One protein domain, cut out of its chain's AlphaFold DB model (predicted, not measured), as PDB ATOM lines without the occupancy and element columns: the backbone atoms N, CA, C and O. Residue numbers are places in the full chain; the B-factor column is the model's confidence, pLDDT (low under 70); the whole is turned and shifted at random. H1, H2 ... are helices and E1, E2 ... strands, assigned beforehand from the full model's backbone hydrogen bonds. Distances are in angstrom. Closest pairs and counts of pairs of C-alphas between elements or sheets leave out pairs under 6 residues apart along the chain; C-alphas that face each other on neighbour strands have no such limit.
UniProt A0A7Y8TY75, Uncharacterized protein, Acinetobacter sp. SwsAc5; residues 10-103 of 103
ATOM      1  N   GLU A  10     134.801 159.107 192.051       93.88
ATOM      2  CA  GLU A  10     136.021 158.329 191.865       93.88
ATOM      3  C   GLU A  10     136.537 157.838 193.215       93.88
ATOM      4  O   GLU A  10     136.600 158.607 194.175       93.88
ATOM      5  N   TYR A  11     136.874 156.555 193.282       94.12
ATOM      6  CA  TYR A  11     137.328 155.893 194.492       94.12
ATOM      7  C   TYR A  11     138.659 155.204 194.252       94.12
ATOM      8  O   TYR A  11     138.822 154.500 193.253       94.12
ATOM      9  N   LYS A  12     139.569 155.342 195.211       94.69
ATOM     10  CA  LYS A  12     140.704 154.442 195.362       94.69
ATOM     11  C   LYS A  12     140.249 153.235 196.167       94.69
ATOM     12  O   LYS A  12     139.601 153.398 197.197       94.69
ATOM     13  N   VAL A  13     140.564 152.041 195.683       94.50
ATOM     14  CA  VAL A  13     140.222 150.764 196.313       94.50
ATOM     15  C   VAL A  13     141.512 150.000 196.564       94.50
ATOM     16  O   VAL A  13     142.356 149.905 195.676       94.50
ATOM     17  N   GLN A  14     141.662 149.461 197.768       95.75
ATOM     18  CA  GLN A  14     142.832 148.688 198.177       95.75
ATOM     19  C   GLN A  14     142.383 147.369 198.787       95.75
ATOM     20  O   GLN A  14     141.435 147.357 199.572       95.75
ATOM     21  N   LEU A  15     143.070 146.288 198.426       94.69
ATOM     22  CA  LEU A  15     142.902 144.957 198.997       94.69
ATOM     23  C   LEU A  15     144.114 144.676 199.883       94.69
ATOM     24  O   LEU A  15     145.244 144.716 199.395       94.69
ATOM     25  N   ARG A  16     143.890 144.400 201.165       95.56
ATOM     26  CA  ARG A  16     144.944 144.090 202.132       95.56
ATOM     27  C   ARG A  16     144.746 142.727 202.750       95.56
ATOM     28  O   ARG A  16     143.626 142.355 203.089       95.56
ATOM     29  N   ASN A  17     145.838 142.004 202.937       93.19
ATOM     30  CA  ASN A  17     145.794 140.719 203.600       93.19
ATOM     31  C   ASN A  17     145.423 140.871 205.079       93.19
ATOM     32  O   ASN A  17     146.021 141.680 205.784       93.19
ATOM     33  N   ILE A  18     144.498 140.050 205.568       92.12
ATOM     34  CA  ILE A  18     144.222 139.937 207.007       92.12
ATOM     35  C   ILE A  18     144.197 138.482 207.497       92.12
ATOM     36  O   ILE A  18     143.951 138.248 208.678       92.12
ATOM     37  N   GLY A  19     144.450 137.510 206.616       87.69
ATOM     38  CA  GLY A  19     144.364 136.090 206.953       87.69
ATOM     39  C   GLY A  19     144.512 135.114 205.783       87.69
ATOM     40  O   GLY A  19     144.029 133.995 205.911       87.69
ATOM     41  N   LEU A  20     145.103 135.524 204.657       85.38
ATOM     42  CA  LEU A  20     145.554 134.632 203.585       85.38
ATOM     43  C   LEU A  20     146.889 133.991 203.973       85.38
ATOM     44  O   LEU A  20     147.832 134.696 204.358       85.38
ATOM     45  N   GLU A  21     146.973 132.669 203.855       83.00
ATOM     46  CA  GLU A  21     148.207 131.926 204.090       83.00
ATOM     47  C   GLU A  21     149.292 132.309 203.068       83.00
ATOM     48  O   GLU A  21     149.025 132.553 201.895       83.00
ATOM     49  N   GLY A  22     150.547 132.392 203.518       86.12
ATOM     50  CA  GLY A  22     151.686 132.720 202.652       86.12
ATOM     51  C   GLY A  22     151.917 134.215 202.400       86.12
ATOM     52  O   GLY A  22     152.950 134.570 201.835       86.12
ATOM     53  N   TYR A  23     151.031 135.095 202.877       88.81
ATOM     54  CA  TYR A  23     151.178 136.550 202.763       88.81
ATOM     55  C   TYR A  23     151.324 137.209 204.140       88.81
ATOM     56  O   TYR A  23     150.734 136.770 205.128       88.81
ATOM     57  N   GLU A  24     152.094 138.298 204.222       92.44
ATOM     58  CA  GLU A  24     152.220 139.072 205.463       92.44
ATOM     59  C   GLU A  24     150.889 139.741 205.825       92.44
ATOM     60  O   GLU A  24     150.143 140.184 204.948       92.44
ATOM     61  N   TYR A  25     150.571 139.814 207.118       92.44
ATOM     62  CA  TYR A  25     149.408 140.567 207.587       92.44
ATOM     63  C   TYR A  25     149.544 142.046 207.196       92.44
ATOM     64  O   TYR A  25     150.627 142.614 207.318       92.44
ATOM     65  N   ASP A  26     148.450 142.661 206.746       94.56
ATOM     66  CA  ASP A  26     148.370 144.034 206.222       94.56
ATOM     67  C   ASP A  26     149.112 144.274 204.888       94.56
ATOM     68  O   ASP A  26     149.151 145.398 204.380       94.56
ATOM     69  N   ALA A  27     149.655 143.224 204.256       94.62
ATOM     70  CA  ALA A  27     150.262 143.342 202.933       94.62
ATOM     71  C   ALA A  27     149.246 143.849 201.901       94.62
ATOM     72  O   ALA A  27     148.127 143.338 201.809       94.62
ATOM     73  N   LEU A  28     149.645 144.837 201.094       95.62
ATOM     74  CA  LEU A  28     148.845 145.312 199.968       95.62
ATOM     75  C   LEU A  28     148.874 144.261 198.851       95.62
ATOM     76  O   LEU A  28     149.910 144.045 198.231       95.62
ATOM     77  N   LEU A  29     147.727 143.638 198.598       93.19
ATOM     78  CA  LEU A  29     147.567 142.575 197.606       93.19
ATOM     79  C   LEU A  29     147.229 143.133 196.223       93.19
ATOM     80  O   LEU A  29     147.728 142.656 195.209       93.19
ATOM     81  N   ALA A  30     146.370 144.153 196.180       92.25
ATOM     82  CA  ALA A  30     145.982 144.832 194.951       92.25
ATOM     83  C   ALA A  30     145.511 146.260 195.242       92.25
ATOM     84  O   ALA A  30     144.998 146.568 196.322       92.25
ATOM     85  N   GLU A  31     145.639 147.132 194.248       93.25
ATOM     86  CA  GLU A  31     145.161 148.510 194.306       93.25
ATOM     87  C   GLU A  31     144.571 148.908 192.953       93.25
ATOM     88  O   GLU A  31     145.131 148.610 191.901       93.25
ATOM     89  N   ALA A  32     143.435 149.600 192.981       90.00
ATOM     90  CA  ALA A  32     142.786 150.092 191.778       90.00
ATOM     91  C   ALA A  32     142.084 151.429 192.021       90.00
ATOM     92  O   ALA A  32     141.821 151.846 193.150       90.00
ATOM     93  N   THR A  33     141.724 152.091 190.928       91.25
ATOM     94  CA  THR A  33     140.826 153.244 190.937       91.25
ATOM     95  C   THR A  33     139.568 152.899 190.155       91.25
ATOM     96  O   THR A  33     139.644 152.316 189.074       91.25
ATOM     97  N   CYS A  34     138.394 153.238 190.688       88.31
ATOM     98  CA  CYS A  34     137.130 152.996 190.005       88.31
ATOM     99  C   CYS A  34     136.198 154.205 190.085       88.31
ATOM    100  O   CYS A  34     136.205 154.974 191.045       88.31
ATOM    101  N   ARG A  35     135.355 154.366 189.059       91.44
ATOM    102  CA  ARG A  35     134.378 155.454 188.987       91.44
ATOM    103  C   ARG A  35     132.956 154.909 189.023       91.44
ATOM    104  O   ARG A  35     132.476 154.319 188.055       91.44
ATOM    105  N   THR A  36     132.256 155.142 190.130       91.00
ATOM    106  CA  THR A  36     130.917 154.596 190.381       91.00
ATOM    107  C   THR A  36     130.028 155.577 191.137       91.00
ATOM    108  O   THR A  36     130.484 156.455 191.863       91.00
ATOM    109  N   ALA A  37     128.721 155.441 190.951       90.69
ATOM    110  CA  ALA A  37     127.733 156.174 191.734       90.69
ATOM    111  C   ALA A  37     127.416 155.500 193.075       90.69
ATOM    112  O   ALA A  37     126.891 156.146 193.975       90.69
ATOM    113  N   GLN A  38     127.695 154.197 193.190       90.38
ATOM    114  CA  GLN A  38     127.387 153.368 194.355       90.38
ATOM    115  C   GLN A  38     128.545 152.396 194.585       90.38
ATOM    116  O   GLN A  38     128.613 151.347 193.941       90.38
ATOM    117  N   ILE A  39     129.479 152.765 195.464       91.00
ATOM    118  CA  ILE A  39     130.691 151.973 195.722       91.00
ATOM    119  C   ILE A  39     130.371 150.627 196.371       91.00
ATOM    120  O   ILE A  39     130.862 149.616 195.890       91.00
ATOM    121  N   HIS A  40     129.435 150.590 197.325       89.62
ATOM    122  CA  HIS A  40     128.933 149.358 197.954       89.62
ATOM    123  C   HIS A  40     128.481 148.310 196.922       89.62
ATOM    124  O   HIS A  40     128.856 147.140 196.987       89.62
ATOM    125  N   ASN A  41     127.727 148.743 195.907       88.06
ATOM    126  CA  ASN A  41     127.269 147.856 194.837       88.06
ATOM    127  C   ASN A  41     128.396 147.469 193.877       88.06
ATOM    128  O   ASN A  41     128.340 146.394 193.288       88.06
ATOM    129  N   ALA A  42     129.367 148.360 193.663       88.38
ATOM    130  CA  ALA A  42     130.502 148.078 192.798       88.38
ATOM    131  C   ALA A  42     131.388 146.997 193.419       88.38
ATOM    132  O   ALA A  42     131.625 145.993 192.759       88.38
ATOM    133  N   VAL A  43     131.784 147.155 194.689       88.19
ATOM    134  CA  VAL A  43     132.606 146.165 195.401       88.19
ATOM    135  C   VAL A  43     131.870 144.827 195.524       88.19
ATOM    136  O   VAL A  43     132.418 143.788 195.189       88.19
ATOM    137  N   SER A  44     130.576 144.818 195.850       85.25
ATOM    138  CA  SER A  44     129.817 143.562 196.011       85.25
ATOM    139  C   SER A  44     129.676 142.709 194.741       85.25
ATOM    140  O   SER A  44     129.205 141.581 194.824       85.25
ATOM    141  N   ARG A  45     130.022 143.234 193.559       83.44
ATOM    142  CA  ARG A  45     129.904 142.529 192.269       83.44
ATOM    143  C   ARG A  45     131.240 142.052 191.707       83.44
ATOM    144  O   ARG A  45     131.262 141.519 190.600       83.44
ATOM    145  N   LEU A  46     132.339 142.313 192.406       82.00
ATOM    146  CA  LEU A  46     133.668 141.964 191.927       82.00
ATOM    147  C   LEU A  46     133.942 140.472 192.115       82.00
ATOM    148  O   LEU A  46     133.613 139.894 193.147       82.00
ATOM    149  N   ASN A  47     134.599 139.876 191.120       84.12
ATOM    150  CA  ASN A  47     135.201 138.557 191.246       84.12
ATOM    151  C   ASN A  47     136.592 138.714 191.870       84.12
ATOM    152  O   ASN A  47     137.567 139.008 191.180       84.12
ATOM    153  N   TYR A  48     136.675 138.593 193.191       85.12
ATOM    154  CA  TYR A  48     137.915 138.887 193.902       85.12
ATOM    155  C   TYR A  48     139.036 137.891 193.643       85.12
ATOM    156  O   TYR A  48     140.190 138.309 193.598       85.12
ATOM    157  N   ARG A  49     138.704 136.614 193.426       84.31
ATOM    158  CA  ARG A  49     139.685 135.598 193.034       84.31
ATOM    159  C   ARG A  49     140.409 136.025 191.760       84.31
ATOM    160  O   ARG A  49     141.625 136.152 191.764       84.31
ATOM    161  N   GLU A  50     139.650 136.364 190.721       85.50
ATOM    162  CA  GLU A  50     140.206 136.823 189.444       85.50
ATOM    163  C   GLU A  50     141.032 138.111 189.597       85.50
ATOM    164  O   GLU A  50     142.078 138.262 188.969       85.50
ATOM    165  N   ILE A  51     140.599 139.052 190.443       88.12
ATOM    166  CA  ILE A  51     141.370 140.276 190.713       88.12
ATOM    167  C   ILE A  51     142.722 139.941 191.348       88.12
ATOM    168  O   ILE A  51     143.737 140.471 190.900       88.12
ATOM    169  N   LEU A  52     142.735 139.095 192.376       87.56
ATOM    170  CA  LEU A  52     143.941 138.717 193.110       87.56
ATOM    171  C   LEU A  52     144.901 137.910 192.223       87.56
ATOM    172  O   LEU A  52     146.073 138.269 192.117       87.56
ATOM    173  N   GLU A  53     144.396 136.919 191.490       88.00
ATOM    174  CA  GLU A  53     145.188 136.112 190.551       88.00
ATOM    175  C   GLU A  53     145.815 136.981 189.441       88.00
ATOM    176  O   GLU A  53     146.993 136.823 189.118       88.00
ATOM    177  N   ASN A  54     145.093 137.985 188.922       89.75
ATOM    178  CA  ASN A  54     145.641 138.953 187.957       89.75
ATOM    179  C   ASN A  54     146.765 139.836 188.532       89.75
ATOM    180  O   ASN A  54     147.539 140.411 187.766       89.75
ATOM    181  N   HIS A  55     146.864 139.951 189.860       88.94
ATOM    182  CA  HIS A  55     147.955 140.642 190.556       88.94
ATOM    183  C   HIS A  55     149.069 139.683 191.012       88.94
ATOM    184  O   HIS A  55     149.971 140.096 191.736       88.94
ATOM    185  N   GLY A  56     149.042 138.422 190.566       88.31
ATOM    186  CA  GLY A  56     150.042 137.415 190.924       88.31
ATOM    187  C   GLY A  56     149.869 136.848 192.332       88.31
ATOM    188  O   GLY A  56     150.807 136.258 192.862       88.31
ATOM    189  N   ILE A  57     148.696 137.036 192.943       87.38
ATOM    190  CA  ILE A  57     148.351 136.436 194.229       87.38
ATOM    191  C   ILE A  57     147.787 135.047 193.955       87.38
ATOM    192  O   ILE A  57     146.678 134.893 193.444       87.38
ATOM    193  N   GLU A  58     148.568 134.029 194.288       83.94
ATOM    194  CA  GLU A  58     148.134 132.641 194.233       83.94
ATOM    195  C   GLU A  58     147.205 132.363 195.415       83.94
ATOM    196  O   GLU A  58     147.610 132.432 196.576       83.94
ATOM    197  N   LEU A  59     145.944 132.079 195.097       76.81
ATOM    198  CA  LEU A  59     144.965 131.541 196.029       76.81
ATOM    199  C   LEU A  59     144.966 130.026 195.844       76.81
ATOM    200  O   LEU A  59     144.883 129.552 194.711       76.81
ATOM    201  N   GLY A  60     145.076 129.270 196.935       70.06
ATOM    202  CA  GLY A  60     145.003 127.810 196.879       70.06
ATOM    203  C   GLY A  60     143.629 127.298 196.422       70.06
ATOM    204  O   GLY A  60     142.813 128.008 195.821       70.06
ATOM    205  N   ASP A  61     143.309 126.057 196.778       68.62
ATOM    206  CA  ASP A  61     142.013 125.431 196.461       68.62
ATOM    207  C   ASP A  61     140.810 126.074 197.200       68.62
ATOM    208  O   ASP A  61     139.678 125.613 197.091       68.62
ATOM    209  N   CYS A  62     141.020 127.171 197.932       62.34
ATOM    210  CA  CYS A  62     140.007 127.858 198.726       62.34
ATOM    211  C   CYS A  62     139.012 128.669 197.865       62.34
ATOM    212  O   CYS A  62     139.385 129.460 196.993       62.34
ATOM    213  N   ILE A  63     137.708 128.547 198.129       61.41
ATOM    214  CA  ILE A  63     136.676 129.382 197.493       61.41
ATOM    215  C   ILE A  63     136.657 130.759 198.159       61.41
ATOM    216  O   ILE A  63     135.955 130.994 199.140       61.41
ATOM    217  N   VAL A  64     137.433 131.688 197.616       67.25
ATOM    218  CA  VAL A  64     137.424 133.099 198.008       67.25
ATOM    219  C   VAL A  64     136.363 133.835 197.193       67.25
ATOM    220  O   VAL A  64     136.482 133.902 195.967       67.25
ATOM    221  N   GLY A  65     135.323 134.393 197.826       67.19
ATOM    222  CA  GLY A  65     134.248 134.983 197.014       67.19
ATOM    223  C   GLY A  65     133.183 135.835 197.690       67.19
ATOM    224  O   GLY A  65     132.627 136.703 197.016       67.19
ATOM    225  N   CYS A  66     132.910 135.671 198.990       77.06
ATOM    226  CA  CYS A  66     131.824 136.418 199.632       77.06
ATOM    227  C   CYS A  66     132.313 137.534 200.549       77.06
ATOM    228  O   CYS A  66     133.237 137.372 201.346       77.06
ATOM    229  N   ILE A  67     131.609 138.666 200.493       85.38
ATOM    230  CA  ILE A  67     131.680 139.673 201.550       85.38
ATOM    231  C   ILE A  67     131.016 139.084 202.799       85.38
ATOM    232  O   ILE A  67     129.801 138.879 202.821       85.38
ATOM    233  N   ILE A  68     131.806 138.833 203.841       85.81
ATOM    234  CA  ILE A  68     131.323 138.323 205.131       85.81
ATOM    235  C   ILE A  68     130.891 139.454 206.067       85.81
ATOM    236  O   ILE A  68     129.968 139.283 206.863       85.81
ATOM    237  N   GLU A  69     131.523 140.622 205.942       87.62
ATOM    238  CA  GLU A  69     131.225 141.812 206.733       87.62
ATOM    239  C   GLU A  69     131.316 143.058 205.856       87.62
ATOM    240  O   GLU A  69     132.286 143.244 205.121       87.62
ATOM    241  N   HIS A  70     130.319 143.938 205.946       89.50
ATOM    242  CA  HIS A  70     130.273 145.171 205.165       89.50
ATOM    243  C   HIS A  70     130.131 146.386 206.083       89.50
ATOM    244  O   HIS A  70     129.193 146.481 206.873       89.50
ATOM    245  N   TYR A  71     131.040 147.346 205.931       92.50
ATOM    246  CA  TYR A  71     131.081 148.604 206.673       92.50
ATOM    247  C   TYR A  71     130.934 149.804 205.722       92.50
ATOM    248  O   TYR A  71     130.759 149.642 204.512       92.50
ATOM    249  N   ASN A  72     131.004 151.026 206.262       89.94
ATOM    250  CA  ASN A  72     130.837 152.262 205.487       89.94
ATOM    251  C   ASN A  72     131.941 152.470 204.433       89.94
ATOM    252  O   ASN A  72     131.656 152.893 203.316       89.94
ATOM    253  N   ASN A  73     133.196 152.187 204.783       92.88
ATOM    254  CA  ASN A  73     134.378 152.440 203.949       92.88
ATOM    255  C   ASN A  73     135.264 151.202 203.746       92.88
ATOM    256  O   ASN A  73     136.374 151.314 203.225       92.88
ATOM    257  N   ARG A  74     134.799 150.037 204.204       95.19
ATOM    258  CA  ARG A  74     135.523 148.778 204.076       95.19
ATOM    259  C   ARG A  74     134.591 147.574 204.042       95.19
ATOM    260  O   ARG A  74     133.453 147.652 204.509       95.19
ATOM    261  N   ALA A  75     135.080 146.462 203.522       93.50
ATOM    262  CA  ALA A  75     134.422 145.167 203.565       93.50
ATOM    263  C   ALA A  75     135.463 144.082 203.828       93.50
ATOM    264  O   ALA A  75     136.613 144.215 203.420       93.50
ATOM    265  N   ILE A  76     135.048 143.015 204.497       91.38
ATOM    266  CA  ILE A  76     135.865 141.820 204.667       91.38
ATOM    267  C   ILE A  76     135.347 140.773 203.703       91.38
ATOM    268  O   ILE A  76     134.149 140.475 203.698       91.38
ATOM    269  N   VAL A  77     136.253 140.237 202.896       89.06
ATOM    270  CA  VAL A  77     135.981 139.099 202.030       89.06
ATOM    271  C   VAL A  77     136.668 137.888 202.613       89.06
ATOM    272  O   VAL A  77     137.804 137.962 203.082       89.06
ATOM    273  N   GLY A  78     135.948 136.780 202.595       84.31
ATOM    274  CA  GLY A  78     136.460 135.523 203.089       84.31
ATOM    275  C   GLY A  78     135.983 134.349 202.261       84.31
ATOM    276  O   GLY A  78     135.364 134.477 201.195       84.31
ATOM    277  N   HIS A  79     136.296 133.193 202.815       75.19
ATOM    278  CA  HIS A  79     135.977 131.903 202.261       75.19
ATOM    279  C   HIS A  79     134.473 131.575 202.358       75.19
ATOM    280  O   HIS A  79     133.864 131.764 203.413       75.19
ATOM    281  N   GLU A  80     133.871 131.060 201.277       63.72
ATOM    282  CA  GLU A  80     132.470 130.576 201.275       63.72
ATOM    283  C   GLU A  80     132.303 129.163 201.869       63.72
ATOM    284  O   GLU A  80     131.183 128.716 202.131       63.72
ATOM    285  N   GLY A  81     133.415 128.486 202.152       58.56
ATOM    286  CA  GLY A  81     133.456 127.121 202.655       58.56
ATOM    287  C   GLY A  81     133.934 126.121 201.604       58.56
ATOM    288  O   GLY A  81     133.772 126.340 200.411       58.56
ATOM    289  N   ASP A  82     134.553 125.039 202.073       62.41
ATOM    290  CA  ASP A  82     135.060 123.918 201.267       62.41
ATOM    291  C   ASP A  82     134.772 122.607 202.017       62.41
ATOM    292  O   ASP A  82     134.539 122.616 203.230       62.41
ATOM    293  N   ASP A  83     134.785 121.487 201.306       59.06
ATOM    294  CA  ASP A  83     134.502 120.142 201.797       59.06
ATOM    295  C   ASP A  83     135.409 119.732 202.975       59.06
ATOM    296  O   ASP A  83     134.989 118.948 203.830       59.06
ATOM    297  N   TRP A  84     136.625 120.285 203.071       62.94
ATOM    298  CA  TRP A  84     137.585 119.958 204.135       62.94
ATOM    299  C   TRP A  84     137.435 120.794 205.406       62.94
ATOM    300  O   TRP A  84     137.589 120.282 206.515       62.94
ATOM    301  N   ILE A  85     137.151 122.085 205.253       62.19
ATOM    302  CA  ILE A  85     137.154 123.078 206.342       62.19
ATOM    303  C   ILE A  85     135.743 123.549 206.712       62.19
ATOM    304  O   ILE A  85     135.562 124.222 207.726       62.19
ATOM    305  N   GLY A  86     134.720 123.173 205.944       60.88
ATOM    306  CA  GLY A  86     133.356 123.664 206.109       60.88
ATOM    307  C   GLY A  86     133.261 125.179 205.903       60.88
ATOM    308  O   GLY A  86     134.163 125.814 205.365       60.88
ATOM    309  N   ASN A  87     132.168 125.795 206.359       62.09
ATOM    310  CA  ASN A  87     131.932 127.243 206.241       62.09
ATOM    311  C   ASN A  87     132.596 128.037 207.386       62.09
ATOM    312  O   ASN A  87     131.948 128.815 208.096       62.09
ATOM    313  N   ILE A  88     133.886 127.787 207.637       63.25
ATOM    314  CA  ILE A  88     134.656 128.576 208.601       63.25
ATOM    315  C   ILE A  88     134.984 129.918 207.948       63.25
ATOM    316  O   ILE A  88     135.925 130.048 207.172       63.25
ATOM    317  N   LYS A  89     134.201 130.937 208.305       59.28
ATOM    318  CA  LYS A  89     134.301 132.297 207.752       59.28
ATOM    319  C   LYS A  89     135.611 133.022 208.073       59.28
ATOM    320  O   LYS A  89     135.811 134.117 207.566       59.28
ATOM    321  N   THR A  90     136.457 132.470 208.946       62.75
ATOM    322  CA  THR A  90     137.662 133.120 209.498       62.75
ATOM    323  C   THR A  90     138.969 132.747 208.802       62.75
ATOM    324  O   THR A  90     140.030 133.137 209.274       62.75
ATOM    325  N   VAL A  91     138.913 131.958 207.732       70.81
ATOM    326  CA  VAL A  91     140.088 131.449 207.014       70.81
ATOM    327  C   VAL A  91     140.164 132.124 205.644       70.81
ATOM    328  O   VAL A  91     139.120 132.420 205.060       70.81
ATOM    329  N   GLU A  92     141.382 132.389 205.166       80.25
ATOM    330  CA  GLU A  92     141.658 132.991 203.854       80.25
ATOM    331  C   GLU A  92     140.907 134.314 203.629       80.25
ATOM    332  O   GLU A  92     139.998 134.428 202.802       80.25
ATOM    333  N   GLN A  93     141.277 135.327 204.416       88.00
ATOM    334  CA  GLN A  93     140.603 136.625 204.437       88.00
ATOM    335  C   GLN A  93     141.469 137.773 203.924       88.00
ATOM    336  O   GLN A  93     142.655 137.891 204.241       88.00
ATOM    337  N   PHE A  94     140.817 138.716 203.253       90.94
ATOM    338  CA  PHE A  94     141.385 140.023 202.954       90.94
ATOM    339  C   PHE A  94     140.353 141.127 203.195       90.94
ATOM    340  O   PHE A  94     139.136 140.941 203.108       90.94
ATOM    341  N   GLU A  95     140.865 142.302 203.524       94.19
ATOM    342  CA  GLU A  95     140.086 143.515 203.678       94.19
ATOM    343  C   GLU A  95     140.111 144.315 202.382       94.19
ATOM    344  O   GLU A  95     141.145 144.472 201.739       94.19
ATOM    345  N   ILE A  96     138.965 144.877 202.029       94.88
ATOM    346  CA  ILE A  96     138.836 145.857 200.963       94.88
ATOM    347  C   ILE A  96     138.515 147.181 201.614       94.88
ATOM    348  O   ILE A  96     137.484 147.305 202.267       94.88
ATOM    349  N   THR A  97     139.344 148.189 201.384       96.12
ATOM    350  CA  THR A  97     139.072 149.568 201.796       96.12
ATOM    351  C   THR A  97     138.836 150.437 200.576       96.12
ATOM    352  O   THR A  97     139.493 150.241 199.552       96.12
ATOM    353  N   TRP A  98     137.941 151.417 200.678       95.31
ATOM    354  CA  TRP A  98     137.763 152.427 199.639       95.31
ATOM    355  C   TRP A  98     137.695 153.840 200.207       95.31
ATOM    356  O   TRP A  98     137.077 154.094 201.243       95.31
ATOM    357  N   GLU A  99     138.283 154.776 199.471       95.25
ATOM    358  CA  GLU A  99     138.245 156.207 199.759       95.25
ATOM    359  C   GLU A  99     137.875 156.995 198.500       95.25
ATOM    360  O   GLU A  99     138.309 156.669 197.397       95.25
ATOM    361  N   GLU A 100     137.031 158.015 198.645       94.19
ATOM    362  CA  GLU A 100     136.699 158.938 197.556       94.19
ATOM    363  C   GLU A 100     137.900 159.864 197.306       94.19
ATOM    364  O   GLU A 100     138.319 160.575 198.218       94.19
ATOM    365  N   ILE A 101     138.448 159.862 196.087       90.88
ATOM    366  CA  ILE A 101     139.693 160.584 195.751       90.88
ATOM    367  C   ILE A 101     139.493 161.807 194.846       90.88
ATOM    368  O   ILE A 101     140.451 162.536 194.593       90.88
ATOM    369  N   ALA A 102     138.266 162.089 194.399       73.25
ATOM    370  CA  ALA A 102     137.970 163.294 193.624       73.25
ATOM    371  C   ALA A 102     136.572 163.867 193.917       73.25
ATOM    372  O   ALA A 102     135.581 163.132 193.932       73.25
ATOM    373  N   LYS A 103     136.533 165.195 194.104       54.44
ATOM    374  CA  LYS A 103     135.344 166.063 194.122       54.44
ATOM    375  C   LYS A 103     135.116 166.685 192.750       54.44
ATOM    376  O   LYS A 103     136.126 167.089 192.133       54.44
TER     377      LYS A 103
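Overview. This is residues 10 to 103 of the 103 residues of an uncharacterized protein of Acinetobacter sp. SwsAc5 (UniProt A0A7Y8TY75). One antiparallel sheet of five strands, strongly twisted and curled like part of a barrel, curls round the short helix H2, while the smaller helix H1 sits beside the strands. The loop at Trp 84, in the link from E4 to E5, and the end of the printed part at Lys 103 make the two ends of the longest axis. The printed part has 94 residues, with five named strands and two named helices in the order E1 E2 H1 H2 E3 E4 E5, and the class is mixed, helices and strands. Across the sheet the order is E2 - E1 - E5 - E4 - E3. By its radius of gyration of the C-alphas, 13.1 A, it is compact, yet its outline is a rod of 47 by 22 by 20 A.

Arrangement. Start at E1, residues 10 to 17, an inner strand, and go on to E2, residues 28 to 36, an edge strand; they form an antiparallel hairpin, with N 13 and O 32 2.8 A apart. On the other side of E1 look for E5, residues 94 to 102, antiparallel at 159 degrees, with N 14 and O 97 2.9 A apart. E3, residues 64 to 70, the other edge strand, E4, residues 74 to 79, and E5 make a meander, each strand the antiparallel neighbour of the one before. Here N 76 and O 69 are 2.8 A apart, and N 96 and O 75 also 2.8 A. H1, residues 39 to 43, is on the sheet but at the sheet's level, with a height over the sheet of 2.2 A. H2, residues 48 to 54, is on the sheet too; its closest C-alphas to E3 are Arg 49 and Val 64, 6.0 A, and to E2 Leu 52 and Ala 30, 6.7 A. H1 and H2 are apart, as are E2 and E3. In both helices every O i to N i+4 pair is within hydrogen-bond range.

Along the chain. Find C-alpha 10 at (136.021, 158.329, 191.865); from there E1 runs 23.3 A to Asn 17. E2 covers 22.3 A, H1 6.1 A and H2 9.7 A. E3 is 15.8 A and E4 17.0 A long. E5 runs 25.3 A from C-alpha 94 at (141.385, 140.023, 202.954) to C-alpha 102 at (137.970, 163.294, 193.624).

Size, cuts and confidence. The C-alphas of Trp 84 and Lys 103 are the two farthest apart, 47.2 A. The printed part has no cut. The link from E4 to E5, residues 80 to 93, is long. The mean pLDDT of the printed part is 84.0; look for values under 70 at residues 61 to 65, 80 to 90 and 103.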